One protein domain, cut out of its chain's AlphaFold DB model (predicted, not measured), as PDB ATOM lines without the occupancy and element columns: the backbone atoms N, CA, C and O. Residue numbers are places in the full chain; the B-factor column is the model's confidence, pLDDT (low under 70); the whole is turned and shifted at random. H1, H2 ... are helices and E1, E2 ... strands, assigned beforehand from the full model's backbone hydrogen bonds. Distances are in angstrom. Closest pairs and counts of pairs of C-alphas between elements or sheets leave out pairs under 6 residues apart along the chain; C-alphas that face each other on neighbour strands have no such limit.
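AT A GLANCE: This is residues 15 to 115 of the 182 residues of the protein "Putative endo-beta-1,4-glucanase D Short=Endoglucanase D" of Thanatephorus cucumeris (strain AG1-IB / isolate 7/3/14) (UniProt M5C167). With little regular structure, the domain is one long two-stranded hairpin, E1 and E2, with a short helix, H1, off one side and the long loop of residues 72 to 115 running back along its length. The printed part has 101 residues, 30 in named elements, ordered H1, E1, E2; the class is mixed. It is loose, with a radius of gyration of the C-alphas of 15.9 A, and spans 47 by 33 by 22 A.

HOW THE PARTS SIT: E1, residues 40 to 50, and E2, residues 61 to 71, are antiparallel at 162 degrees; N 44 and O 67 are within hydrogen-bond range at 2.8 A. E2 bends by 54 degrees at residue 68. The closest C-alphas of H1, residues 17 to 24, and E1 are those of Gly 18 and Ile 48, 6.8 A. H1 and E2 are apart. In H1, 1 of 4 O i to N i+4 pairs and 1 of 5 O i to N i+3 pairs are within range.

IN THESE COORDINATES: E1 begins at C-alpha 40 (161.828, 163.654, 101.933) and measures 31.9 A; E2 measures 30.2 A and ends at C-alpha 71 (161.611, 161.638, 97.135). H1 measures 9.8 A.

THE WHOLE: The farthest C-alphas, Ser 74 and Val 104, are 46.7 A apart. The printed part has no cut; the link H1 to E1 is long. No printed residue is under 70 in pLDDT.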
ATOM      1  N   LYS A  15     137.978 142.047  85.006       93.94
ATOM      2  CA  LYS A  15     139.401 141.765  85.203       93.94
ATOM      3  C   LYS A  15     139.849 142.214  86.584       93.94
ATOM      4  O   LYS A  15     139.621 143.355  86.987       93.94
ATOM      5  N   TRP A  16     140.522 141.325  87.297       96.75
ATOM      6  CA  TRP A  16     141.128 141.620  88.586       96.75
ATOM      7  C   TRP A  16     142.542 142.160  88.411       96.75
ATOM      8  O   TRP A  16     143.350 141.604  87.659       96.75
ATOM      9  N   ALA A  17     142.880 143.188  89.186       97.44
ATOM     10  CA  ALA A  17     144.227 143.746  89.225       97.44
ATOM     11  C   ALA A  17     145.303 142.673  89.477       97.44
ATOM     12  O   ALA A  17     146.301 142.618  88.767       97.44
ATOM     13  N   GLY A  18     145.070 141.774  90.442       96.00
ATOM     14  CA  GLY A  18     146.054 140.766  90.847       96.00
ATOM     15  C   GLY A  18     146.231 139.597  89.870       96.00
ATOM     16  O   GLY A  18     147.357 139.151  89.667       96.00
ATOM     17  N   THR A  19     145.154 139.084  89.268       95.81
ATOM     18  CA  THR A  19     145.223 137.876  88.419       95.81
ATOM     19  C   THR A  19     145.252 138.177  86.930       95.81
ATOM     20  O   THR A  19     145.891 137.442  86.190       95.81
ATOM     21  N   ASP A  20     144.596 139.242  86.472       96.38
ATOM     22  CA  ASP A  20     144.493 139.534  85.040       96.38
ATOM     23  C   ASP A  20     145.491 140.610  84.615       96.38
ATOM     24  O   ASP A  20     146.196 140.439  83.624       96.38
ATOM     25  N   VAL A  21     145.576 141.712  85.365       97.19
ATOM     26  CA  VAL A  21     146.424 142.858  84.991       97.19
ATOM     27  C   VAL A  21     147.886 142.597  85.348       97.19
ATOM     28  O   VAL A  21     148.744 142.610  84.468       97.19
ATOM     29  N   LEU A  22     148.173 142.287  86.614       97.31
ATOM     30  CA  LEU A  22     149.535 142.084  87.108       97.31
ATOM     31  C   LEU A  22     150.244 140.918  86.401       97.31
ATOM     32  O   LEU A  22     151.414 141.034  86.034       97.31
ATOM     33  N   LEU A  23     149.544 139.800  86.161       96.44
ATOM     34  CA  LEU A  23     150.120 138.663  85.434       96.44
ATOM     35  C   LEU A  23     150.382 138.993  83.960       96.44
ATOM     36  O   LEU A  23     151.429 138.613  83.435       96.44
ATOM     37  N   ALA A  24     149.488 139.745  83.307       97.25
ATOM     38  CA  ALA A  24     149.717 140.226  81.943       97.25
ATOM     39  C   ALA A  24     150.913 141.191  81.845       97.25
ATOM     40  O   ALA A  24     151.485 141.345  80.768       97.25
ATOM     41  N   GLN A  25     151.315 141.804  82.961       97.12
ATOM     42  CA  GLN A  25     152.489 142.670  83.085       97.12
ATOM     43  C   GLN A  25     153.726 141.935  83.633       97.12
ATOM     44  O   GLN A  25     154.628 142.567  84.179       97.12
ATOM     45  N   ASN A  26     153.792 140.602  83.524       97.12
ATOM     46  CA  ASN A  26     154.918 139.792  84.014       97.12
ATOM     47  C   ASN A  26     155.207 139.973  85.520       97.12
ATOM     48  O   ASN A  26     156.350 139.841  85.955       97.12
ATOM     49  N   GLY A  27     154.181 140.270  86.322       95.62
ATOM     50  CA  GLY A  27     154.334 140.521  87.756       95.62
ATOM     51  C   GLY A  27     154.851 141.921  88.099       95.62
ATOM     52  O   GLY A  27     155.226 142.156  89.246       95.62
ATOM     53  N   LEU A  28     154.888 142.846  87.138       96.50
ATOM     54  CA  LEU A  28     155.316 144.227  87.353       96.50
ATOM     55  C   LEU A  28     154.104 145.137  87.566       96.50
ATOM     56  O   LEU A  28     153.234 145.219  86.707       96.50
ATOM     57  N   TRP A  29     154.088 145.874  88.678       97.00
ATOM     58  CA  TRP A  29     153.120 146.942  88.935       97.00
ATOM     59  C   TRP A  29     153.835 148.294  88.923       97.00
ATOM     60  O   TRP A  29     154.827 148.478  89.630       97.00
ATOM     61  N   THR A  30     153.358 149.243  88.117       96.75
ATOM     62  CA  THR A  30     153.951 150.586  88.027       96.75
ATOM     63  C   THR A  30     153.089 151.583  88.779       96.75
ATOM     64  O   THR A  30     151.933 151.777  88.426       96.75
ATOM     65  N   VAL A  31     153.679 152.265  89.760       95.44
ATOM     66  CA  VAL A  31     153.027 153.335  90.524       95.44
ATOM     67  C   VAL A  31     153.682 154.668  90.186       95.44
ATOM     68  O   VAL A  31     154.907 154.757  90.072       95.44
ATOM     69  N   LYS A  32     152.878 155.726  90.053       95.75
ATOM     70  CA  LYS A  32     153.378 157.091  89.870       95.75
ATOM     71  C   LYS A  32     153.386 157.828  91.207       95.75
ATOM     72  O   LYS A  32     152.344 158.007  91.823       95.75
ATOM     73  N   ILE A  33     154.555 158.316  91.616       96.12
ATOM     74  CA  ILE A  33     154.668 159.207  92.775       96.12
ATOM     75  C   ILE A  33     153.991 160.553  92.448       96.12
ATOM     76  O   ILE A  33     154.294 161.129  91.392       96.12
ATOM     77  N   PRO A  34     153.091 161.072  93.310       95.31
ATOM     78  CA  PRO A  34     152.465 162.373  93.095       95.31
ATOM     79  C   PRO A  34     153.518 163.481  92.968       95.31
ATOM     80  O   PRO A  34     154.392 163.626  93.816       95.31
ATOM     81  N   GLN A  35     153.451 164.262  91.889       94.12
ATOM     82  CA  GLN A  35     154.471 165.271  91.551       94.12
ATOM     83  C   GLN A  35     154.548 166.416  92.568       94.12
ATOM     84  O   GLN A  35     155.586 167.052  92.726       94.12
ATOM     85  N   ASN A  36     153.432 166.697  93.231       94.69
ATOM     86  CA  ASN A  36     153.301 167.734  94.240       94.69
ATOM     87  C   ASN A  36     153.626 167.246  95.657       94.69
ATOM     88  O   ASN A  36     153.673 168.087  96.551       94.69
ATOM     89  N   LEU A  37     153.892 165.950  95.863       97.19
ATOM     90  CA  LEU A  37     154.312 165.421  97.158       97.19
ATOM     91  C   LEU A  37     155.635 166.060  97.588       97.19
ATOM     92  O   LEU A  37     156.589 166.138  96.810       97.19
ATOM     93  N   GLN A  38     155.680 166.531  98.830       97.56
ATOM     94  CA  GLN A  38     156.861 167.173  99.386       97.56
ATOM     95  C   GLN A  38     158.073 166.214  99.397       97.56
ATOM     96  O   GLN A  38     157.926 165.069  99.830       97.56
ATOM     97  N   PRO A  39     159.274 166.658  98.979       98.12
ATOM     98  CA  PRO A  39     160.506 165.880  99.094       98.12
ATOM     99  C   PRO A  39     160.795 165.394 100.521       98.12
ATOM    100  O   PRO A  39     160.469 166.078 101.494       98.12
ATOM    101  N   GLY A  40     161.444 164.235 100.644       97.62
ATOM    102  CA  GLY A  40     161.828 163.654 101.933       97.62
ATOM    103  C   GLY A  40     161.976 162.133 101.914       97.62
ATOM    104  O   GLY A  40     161.867 161.495 100.870       97.62
ATOM    105  N   GLN A  41     162.201 161.548 103.094       97.88
ATOM    106  CA  GLN A  41     162.269 160.097 103.276       97.88
ATOM    107  C   GLN A  41     160.867 159.506 103.417       97.88
ATOM    108  O   GLN A  41     160.127 159.880 104.328       97.88
ATOM    109  N   TYR A  42     160.531 158.536 102.569       96.94
ATOM    110  CA  TYR A  42     159.251 157.838 102.599       96.94
ATOM    111  C   TYR A  42     159.442 156.323 102.657       96.94
ATOM    112  O   TYR A  42     160.439 155.760 102.201       96.94
ATOM    113  N   MET A  43     158.432 155.657 103.211       96.56
ATOM    114  CA  MET A  43     158.230 154.222 103.076       96.56
ATOM    115  C   MET A  43     157.052 154.010 102.125       96.56
ATOM    116  O   MET A  43     155.978 154.566 102.341       96.56
ATOM    117  N   MET A  44     157.234 153.201 101.088       96.62
ATOM    118  CA  MET A  44     156.140 152.726 100.244       96.62
ATOM    119  C   MET A  44     155.702 151.370 100.768       96.62
ATOM    120  O   MET A  44     156.551 150.519 101.016       96.62
ATOM    121  N   ARG A  45     154.393 151.163 100.891       97.69
ATOM    122  CA  ARG A  45     153.777 149.864 101.161       97.69
ATOM    123  C   ARG A  45     152.973 149.460  99.934       97.69
ATOM    124  O   ARG A  45     151.957 150.079  99.636       97.69
ATOM    125  N   HIS A  46     153.436 148.436  99.232       97.50
ATOM    126  CA  HIS A  46     152.683 147.760  98.181       97.50
ATOM    127  C   HIS A  46     151.967 146.553  98.791       97.50
ATOM    128  O   HIS A  46     152.545 145.866  99.627       97.50
ATOM    129  N   GLU A  47     150.723 146.283  98.403       98.12
ATOM    130  CA  GLU A  47     149.960 145.158  98.942       98.12
ATOM    131  C   GLU A  47     149.075 144.523  97.875       98.12
ATOM    132  O   GLU A  47     148.316 145.208  97.194       98.12
ATOM    133  N   ILE A  48     149.136 143.194  97.788       98.31
ATOM    134  CA  ILE A  48     148.154 142.381  97.068       98.31
ATOM    135  C   ILE A  48     147.193 141.785  98.101       98.31
ATOM    136  O   ILE A  48     147.631 141.272  99.131       98.31
ATOM    137  N   ILE A  49     145.888 141.826  97.821       98.44
ATOM    138  CA  ILE A  49     144.854 141.193  98.650       98.44
ATOM    139  C   ILE A  49     144.234 140.047  97.849       98.44
ATOM    140  O   ILE A  49     143.556 140.273  96.847       98.44
ATOM    141  N   ALA A  50     144.465 138.805  98.272       98.25
ATOM    142  CA  ALA A  50     143.854 137.638  97.648       98.25
ATOM    143  C   ALA A  50     142.503 137.323  98.303       98.25
ATOM    144  O   ALA A  50     142.395 137.141  99.518       98.25
ATOM    145  N   LEU A  51     141.468 137.232  97.464       98.00
ATOM    146  CA  LEU A  51     140.068 137.183  97.901       98.00
ATOM    147  C   LEU A  51     139.423 135.797  97.791       98.00
ATOM    148  O   LEU A  51     138.255 135.641  98.133       98.00
ATOM    149  N   HIS A  52     140.158 134.771  97.349       97.12
ATOM    150  CA  HIS A  52     139.598 133.438  97.077       97.12
ATOM    151  C   HIS A  52     138.939 132.779  98.308       97.12
ATOM    152  O   HIS A  52     138.023 131.972  98.150       97.12
ATOM    153  N   GLY A  53     139.366 133.143  99.525       97.62
ATOM    154  CA  GLY A  53     138.753 132.723 100.791       97.62
ATOM    155  C   GLY A  53     137.892 133.788 101.485       97.62
ATOM    156  O   GLY A  53     137.272 133.481 102.501       97.62
ATOM    157  N   ALA A  54     137.819 135.017 100.960       97.50
ATOM    158  CA  ALA A  54     137.306 136.198 101.670       97.50
ATOM    159  C   ALA A  54     135.798 136.171 101.981       97.50
ATOM    160  O   ALA A  54     135.315 136.967 102.787       97.50
ATOM    161  N   GLN A  55     135.048 135.229 101.400       96.31
ATOM    162  CA  GLN A  55     133.622 135.026 101.687       96.31
ATOM    163  C   GLN A  55     133.362 134.707 103.168       96.31
ATOM    164  O   GLN A  55     132.310 135.045 103.715       96.31
ATOM    165  N   ASN A  56     134.350 134.096 103.824       96.75
ATOM    166  CA  ASN A  56     134.361 133.835 105.252       96.75
ATOM    167  C   ASN A  56     135.479 134.664 105.875       96.75
ATOM    168  O   ASN A  56     136.597 134.660 105.376       96.75
ATOM    169  N   TYR A  57     135.211 135.344 106.982       95.88
ATOM    170  CA  TYR A  57     136.269 135.984 107.761       95.88
ATOM    171  C   TYR A  57     136.948 134.935 108.667       95.88
ATOM    172  O   TYR A  57     136.213 134.146 109.271       95.88
ATOM    173  N   PRO A  58     138.292 134.913 108.813       97.06
ATOM    174  CA  PRO A  58     139.314 135.824 108.265       97.06
ATOM    175  C   PRO A  58     140.005 135.293 106.986       97.06
ATOM    176  O   PRO A  58     141.213 135.086 106.962       97.06
ATOM    177  N   GLY A  59     139.250 135.017 105.924       97.94
ATOM    178  CA  GLY A  59     139.745 134.318 104.732       97.94
ATOM    179  C   GLY A  59     140.395 135.184 103.647       97.94
ATOM    180  O   GLY A  59     140.931 134.622 102.692       97.94
ATOM    181  N   ALA A  60     140.361 136.516 103.759       98.31
ATOM    182  CA  ALA A  60     141.173 137.390 102.909       98.31
ATOM    183  C   ALA A  60     142.652 137.264 103.294       98.31
ATOM    184  O   ALA A  60     142.994 137.275 104.478       98.31
ATOM    185  N   GLN A  61     143.529 137.154 102.298       98.31
ATOM    186  CA  GLN A  61     144.971 137.023 102.506       98.31
ATOM    187  C   GLN A  61     145.669 138.288 102.021       98.31
ATOM    188  O   GLN A  61     145.494 138.705 100.879       98.31
ATOM    189  N   PHE A  62     146.457 138.892 102.897       97.44
ATOM    190  CA  PHE A  62     147.163 140.140 102.636       97.44
ATOM    191  C   PHE A  62     148.633 139.832 102.331       97.44
ATOM    192  O   PHE A  62     149.230 138.985 102.995       97.44
ATOM    193  N   TYR A  63     149.234 140.512 101.357       97.19
ATOM    194  CA  TYR A  63     150.643 140.343 100.979       97.19
ATOM    195  C   TYR A  63     151.345 141.707 100.897       97.19
ATOM    196  O   TYR A  63     151.573 142.213  99.796       97.19
ATOM    197  N   PRO A  64     151.644 142.348 102.043       96.69
ATOM    198  CA  PRO A  64     152.336 143.627 102.067       96.69
ATOM    199  C   PRO A  64     153.843 143.463 101.816       96.69
ATOM    200  O   PRO A  64     154.477 142.537 102.319       96.69
ATOM    201  N   SER A  65     154.424 144.410 101.089       95.44
ATOM    202  CA  SER A  65     155.865 144.577 100.886       95.44
ATOM    203  C   SER A  65     156.221 146.054 100.983       95.44
ATOM    204  O   SER A  65     155.439 146.906 100.553       95.44
ATOM    205  N   CYS A  66     157.386 146.367 101.556       95.44
ATOM    206  CA  CYS A  66     157.754 147.744 101.855       95.44
ATOM    207  C   CYS A  66     159.155 148.114 101.416       95.44
ATOM    208  O   CYS A  66     160.089 147.320 101.512       95.44
ATOM    209  N   ILE A  67     159.278 149.349 100.941       95.62
ATOM    210  CA  ILE A  67     160.493 149.887 100.340       95.62
ATOM    211  C   ILE A  67     160.727 151.282 100.916       95.62
ATOM    212  O   ILE A  67     159.817 152.106 100.931       95.62
ATOM    213  N   GLN A  68     161.948 151.550 101.372       96.44
ATOM    214  CA  GLN A  68     162.381 152.885 101.793       96.44
ATOM    215  C   GLN A  68     163.007 153.612 100.612       96.44
ATOM    216  O   GLN A  68     163.832 153.034  99.904       96.44
ATOM    217  N   PHE A  69     162.639 154.871 100.412       95.38
ATOM    218  CA  PHE A  69     163.168 155.691  99.330       95.38
ATOM    219  C   PHE A  69     163.142 157.173  99.705       95.38
ATOM    220  O   PHE A  69     162.397 157.602 100.587       95.38
ATOM    221  N   GLU A  70     163.980 157.948  99.030       97.44
ATOM    222  CA  GLU A  70     163.992 159.404  99.115       97.44
ATOM    223  C   GLU A  70     163.248 159.976  97.908       97.44
ATOM    224  O   GLU A  70     163.546 159.639  96.759       97.44
ATOM    225  N   ILE A  71     162.268 160.839  98.166       97.06
ATOM    226  CA  ILE A  71     161.611 161.638  97.135       97.06
ATOM    227  C   ILE A  71     162.378 162.943  96.989       97.06
ATOM    228  O   ILE A  71     162.491 163.714  97.937       97.06
ATOM    229  N   THR A  72     162.832 163.217  95.771       96.88
ATOM    230  CA  THR A  72     163.385 164.511  95.360       96.88
ATOM    231  C   THR A  72     162.387 165.254  94.475       96.88
ATOM    232  O   THR A  72     161.626 164.622  93.743       96.88
ATOM    233  N   GLY A  73     162.424 166.586  94.464       95.12
ATOM    234  CA  GLY A  73     161.563 167.396  93.600       95.12
ATOM    235  C   GLY A  73     161.293 168.777  94.185       95.12
ATOM    236  O   GLY A  73     162.018 169.237  95.063       95.12
ATOM    237  N   SER A  74     160.239 169.430  93.700       95.88
ATOM    238  CA  SER A  74     159.798 170.755  94.161       95.88
ATOM    239  C   SER A  74     158.365 170.756  94.705       95.88
ATOM    240  O   SER A  74     157.765 171.821  94.836       95.88
ATOM    241  N   GLY A  75     157.789 169.576  94.954       95.88
ATOM    242  CA  GLY A  75     156.474 169.447  95.571       95.88
ATOM    243  C   GLY A  75     156.448 170.043  96.979       95.88
ATOM    244  O   GLY A  75     157.472 170.133  97.656       95.88
ATOM    245  N   THR A  76     155.271 170.464  97.425       96.19
ATOM    246  CA  THR A  76     155.060 171.081  98.748       96.19
ATOM    247  C   THR A  76     153.819 170.548  99.455       96.19
ATOM    248  O   THR A  76     153.496 171.005 100.547       96.19
ATOM    249  N   ALA A  77     153.078 169.637  98.826       96.38
ATOM    250  CA  ALA A  77     151.868 169.071  99.386       96.38
ATOM    251  C   ALA A  77     152.216 167.900 100.307       96.38
ATOM    252  O   ALA A  77     153.076 167.070 100.002       96.38
ATOM    253  N   LEU A  78     151.497 167.836 101.419       96.19
ATOM    254  CA  LEU A  78     151.426 166.681 102.298       96.19
ATOM    255  C   LEU A  78     149.946 166.305 102.447       96.19
ATOM    256  O   LEU A  78     149.116 167.218 102.453       96.19
ATOM    257  N   PRO A  79     149.608 165.009 102.562       95.81
ATOM    258  CA  PRO A  79     148.245 164.585 102.864       95.81
ATOM    259  C   PRO A  79     147.762 165.196 104.182       95.81
ATOM    260  O   PRO A  79     148.546 165.347 105.123       95.81
ATOM    261  N   ASN A  80     146.479 165.542 104.257       95.44
ATOM    262  CA  ASN A  80     145.879 166.050 105.489       95.44
ATOM    263  C   ASN A  80     145.578 164.886 106.444       95.44
ATOM    264  O   ASN A  80     145.567 163.725 106.040       95.44
ATOM    265  N   ASP A  81     145.234 165.184 107.698       94.50
ATOM    266  CA  ASP A  81     144.883 164.150 108.687       94.50
ATOM    267  C   ASP A  81     143.749 163.219 108.216       94.50
ATOM    268  O   ASP A  81     143.721 162.048 108.584       94.50
ATOM    269  N   SER A  82     142.835 163.709 107.370       94.31
ATOM    270  CA  SER A  82     141.751 162.913 106.775       94.31
ATOM    271  C   SER A  82     142.215 161.871 105.756       94.31
ATOM    272  O   SER A  82     141.486 160.919 105.488       94.31
ATOM    273  N   ASP A  83     143.404 162.053 105.184       95.94
ATOM    274  CA  ASP A  83     143.995 161.168 104.178       95.94
ATOM    275  C   ASP A  83     144.886 160.093 104.823       95.94
ATOM    276  O   ASP A  83     145.318 159.144 104.162       95.94
ATOM    277  N   LEU A  84     145.180 160.253 106.118       96.56
ATOM    278  CA  LEU A  84     146.120 159.431 106.863       96.56
ATOM    279  C   LEU A  84     145.417 158.321 107.646       96.56
ATOM    280  O   LEU A  84     144.457 158.532 108.381       96.56
ATOM    281  N   VAL A  85     145.970 157.114 107.552       97.50
ATOM    282  CA  VAL A  85     145.545 155.932 108.311       97.50
ATOM    283  C   VAL A  85     146.743 155.213 108.932       97.50
ATOM    284  O   VAL A  85     147.891 155.452 108.558       97.50
ATOM    285  N   SER A  86     146.507 154.302 109.877       96.12
ATOM    286  CA  SER A  86     147.553 153.472 110.488       96.12
ATOM    287  C   SER A  86     147.366 151.990 110.176       96.12
ATOM    288  O   SER A  86     146.244 151.495 110.123       96.12
ATOM    289  N   PHE A  87     148.468 151.250 110.058       94.50
ATOM    290  CA  PHE A  87     148.456 149.787 110.103       94.50
ATOM    291  C   PHE A  87     149.152 149.310 111.389       94.50
ATOM    292  O   PHE A  87     150.298 149.698 111.621       94.50
ATOM    293  N   PRO A  88     148.492 148.498 112.244       94.06
ATOM    294  CA  PRO A  88     147.080 148.087 112.187       94.06
ATOM    295  C   PRO A  88     146.097 149.262 112.402       94.06
ATOM    296  O   PRO A  88     146.450 150.262 113.029       94.06
ATOM    297  N   GLY A  89     144.866 149.132 111.885       93.00
ATOM    298  CA  GLY A  89     143.771 150.103 112.072       93.00
ATOM    299  C   GLY A  89     142.987 150.452 110.801       93.00
ATOM    300  O   GLY A  89     141.771 150.578 110.858       93.00
ATOM    301  N   ALA A  90     143.661 150.557 109.656       96.38
ATOM    302  CA  ALA A  90     143.049 151.001 108.403       96.38
ATOM    303  C   ALA A  90     142.064 149.995 107.784       96.38
ATOM    304  O   ALA A  90     141.212 150.403 107.001       96.38
ATOM    305  N   TYR A  91     142.193 148.703 108.114       97.31
ATOM    306  CA  TYR A  91     141.280 147.642 107.682       97.31
ATOM    307  C   TYR A  91     140.526 147.057 108.877       97.31
ATOM    308  O   TYR A  91     141.121 146.787 109.927       97.31
ATOM    309  N   SER A  92     139.236 146.796 108.682       96.12
ATOM    310  CA  SER A  92     138.339 146.155 109.640       96.12
ATOM    311  C   SER A  92     137.845 144.795 109.125       96.12
ATOM    312  O   SER A  92     137.592 144.637 107.930       96.12
ATOM    313  N   PRO A  93     137.591 143.813 110.016       95.38
ATOM    314  CA  PRO A  93     136.905 142.561 109.673       95.38
ATOM    315  C   PRO A  93     135.558 142.732 108.957       95.38
ATOM    316  O   PRO A  93     135.079 141.803 108.307       95.38
ATOM    317  N   THR A  94     134.918 143.890 109.131       94.94
ATOM    318  CA  THR A  94     133.606 144.209 108.560       94.94
ATOM    319  C   THR A  94     133.681 145.004 107.263       94.94
ATOM    320  O   THR A  94     132.629 145.290 106.694       94.94
ATOM    321  N   ASP A  95     134.876 145.379 106.798       97.44
ATOM    322  CA  ASP A  95     134.999 146.106 105.537       97.44
ATOM    323  C   ASP A  95     134.484 145.225 104.393       97.44
ATOM    324  O   ASP A  95     134.865 144.051 104.300       97.44
ATOM    325  N   PRO A  96     133.650 145.766 103.488       96.56
ATOM    326  CA  PRO A  96     133.045 144.979 102.416       96.56
ATOM    327  C   PRO A  96     134.081 144.434 101.422       96.56
ATOM    328  O   PRO A  96     133.792 143.477 100.711       96.56
ATOM    329  N   GLY A  97     135.285 145.018 101.381       97.06
ATOM    330  CA  GLY A  97     136.427 144.506 100.622       97.06
ATOM    331  C   GLY A  97     137.218 143.407 101.337       97.06
ATOM    332  O   GLY A  97     137.882 142.610 100.677       97.06
ATOM    333  N   VAL A  98     137.141 143.334 102.670       98.00
ATOM    334  CA  VAL A  98     137.857 142.343 103.496       98.00
ATOM    335  C   VAL A  98     137.021 141.077 103.669       98.00
ATOM    336  O   VAL A  98     137.531 139.973 103.485       98.00
ATOM    337  N   LYS A  99     135.729 141.219 103.981       96.69
ATOM    338  CA  LYS A  99     134.760 140.119 103.931       96.69
ATOM    339  C   LYS A  99     133.948 140.240 102.645       96.69
ATOM    340  O   LYS A  99     132.910 140.898 102.611       96.69
ATOM    341  N   TYR A 100     134.432 139.589 101.596       96.19
ATOM    342  CA  TYR A 100     133.930 139.734 100.234       96.19
ATOM    343  C   TYR A 100     133.705 138.372  99.579       96.19
ATOM    344  O   TYR A 100     134.560 137.496  99.666       96.19
ATOM    345  N   ASN A 101     132.581 138.188  98.886       95.50
ATOM    346  CA  ASN A 101     132.339 136.982  98.095       95.50
ATOM    347  C   ASN A 101     132.653 137.257  96.609       95.50
ATOM    348  O   ASN A 101     131.831 137.883  95.940       95.50
ATOM    349  N   PRO A 102     133.792 136.784  96.063       93.44
ATOM    350  CA  PRO A 102     134.147 137.022  94.662       93.44
ATOM    351  C   PRO A 102     133.358 136.161  93.665       93.44
ATOM    352  O   PRO A 102     133.488 136.359  92.459       93.44
ATOM    353  N   TYR A 103     132.536 135.214  94.129       93.00
ATOM    354  CA  TYR A 103     131.890 134.204  93.282       93.00
ATOM    355  C   TYR A 103     130.445 134.541  92.878       93.00
ATOM    356  O   TYR A 103     129.796 133.738  92.215       93.00
ATOM    357  N   VAL A 104     129.921 135.711  93.262       90.75
ATOM    358  CA  VAL A 104     128.518 136.109  93.006       90.75
ATOM    359  C   VAL A 104     128.345 137.085  91.833       90.75
ATOM    360  O   VAL A 104     127.311 137.735  91.721       90.75
ATOM    361  N   GLY A 105     129.334 137.179  90.938       80.62
ATOM    362  CA  GLY A 105     129.213 137.932  89.680       80.62
ATOM    363  C   GLY A 105     129.207 139.456  89.839       80.62
ATOM    364  O   GLY A 105     128.554 140.150  89.063       80.62
ATOM    365  N   ALA A 106     129.907 139.986  90.845       82.69
ATOM    366  CA  ALA A 106     130.065 141.427  91.004       82.69
ATOM    367  C   ALA A 106     130.814 142.037  89.807       82.69
ATOM    368  O   ALA A 106     131.709 141.416  89.242       82.69
ATOM    369  N   THR A 107     130.461 143.269  89.440       84.06
ATOM    370  CA  THR A 107     131.158 144.050  88.403       84.06
ATOM    371  C   THR A 107     132.142 145.058  88.987       84.06
ATOM    372  O   THR A 107     132.961 145.601  88.254       84.06
ATOM    373  N   THR A 108     132.072 145.294  90.299       88.94
ATOM    374  CA  THR A 108     132.942 146.204  91.045       88.94
ATOM    375  C   THR A 108     133.396 145.552  92.350       88.94
ATOM    376  O   THR A 108     132.765 144.626  92.872       88.94
ATOM    377  N   TYR A 109     134.512 146.040  92.886       96.19
ATOM    378  CA  TYR A 109     135.066 145.597  94.160       96.19
ATOM    379  C   TYR A 109     135.310 146.812  95.066       96.19
ATOM    380  O   TYR A 109     136.008 147.734  94.643       96.19
ATOM    381  N   PRO A 110     134.744 146.846  96.288       96.81
ATOM    382  CA  PRO A 110     134.990 147.929  97.232       96.81
ATOM    383  C   PRO A 110     136.378 147.757  97.858       96.81
ATOM    384  O   PRO A 110     136.543 147.021  98.829       96.81
ATOM    385  N   ILE A 111     137.381 148.417  97.278       98.44
ATOM    386  CA  ILE A 111     138.768 148.354  97.750       98.44
ATOM    387  C   ILE A 111     138.839 148.911  99.186       98.44
ATOM    388  O   ILE A 111     138.315 149.997  99.435       98.44
ATOM    389  N   PRO A 112     139.447 148.192 100.150       98.19
ATOM    390  CA  PRO A 112     139.521 148.652 101.534       98.19
ATOM    391  C   PRO A 112     140.518 149.813 101.723       98.19
ATOM    392  O   PRO A 112     141.398 150.069 100.894       98.19
ATOM    393  N   GLY A 113     140.408 150.502 102.862       97.31
ATOM    394  CA  GLY A 113     141.271 151.628 103.235       97.31
ATOM    395  C   GLY A 113     140.769 153.001 102.757       97.31
ATOM    396  O   GLY A 113     139.648 153.109 102.262       97.31
ATOM    397  N   PRO A 114     141.582 154.064 102.926       97.00
ATOM    398  CA  PRO A 114     141.200 155.428 102.557       97.00
ATOM    399  C   PRO A 114     141.086 155.580 101.030       97.00
ATOM    400  O   PRO A 114     141.601 154.729 100.298       97.00
ATOM    401  N   PRO A 115     140.450 156.652 100.524       97.56
ATOM    402  CA  PRO A 115     140.507 156.985  99.101       97.56
ATOM    403  C   PRO A 115     141.949 157.249  98.638       97.56
ATOM    404  O   PRO A 115     142.829 157.550  99.448       97.56
TER     405      PRO A 115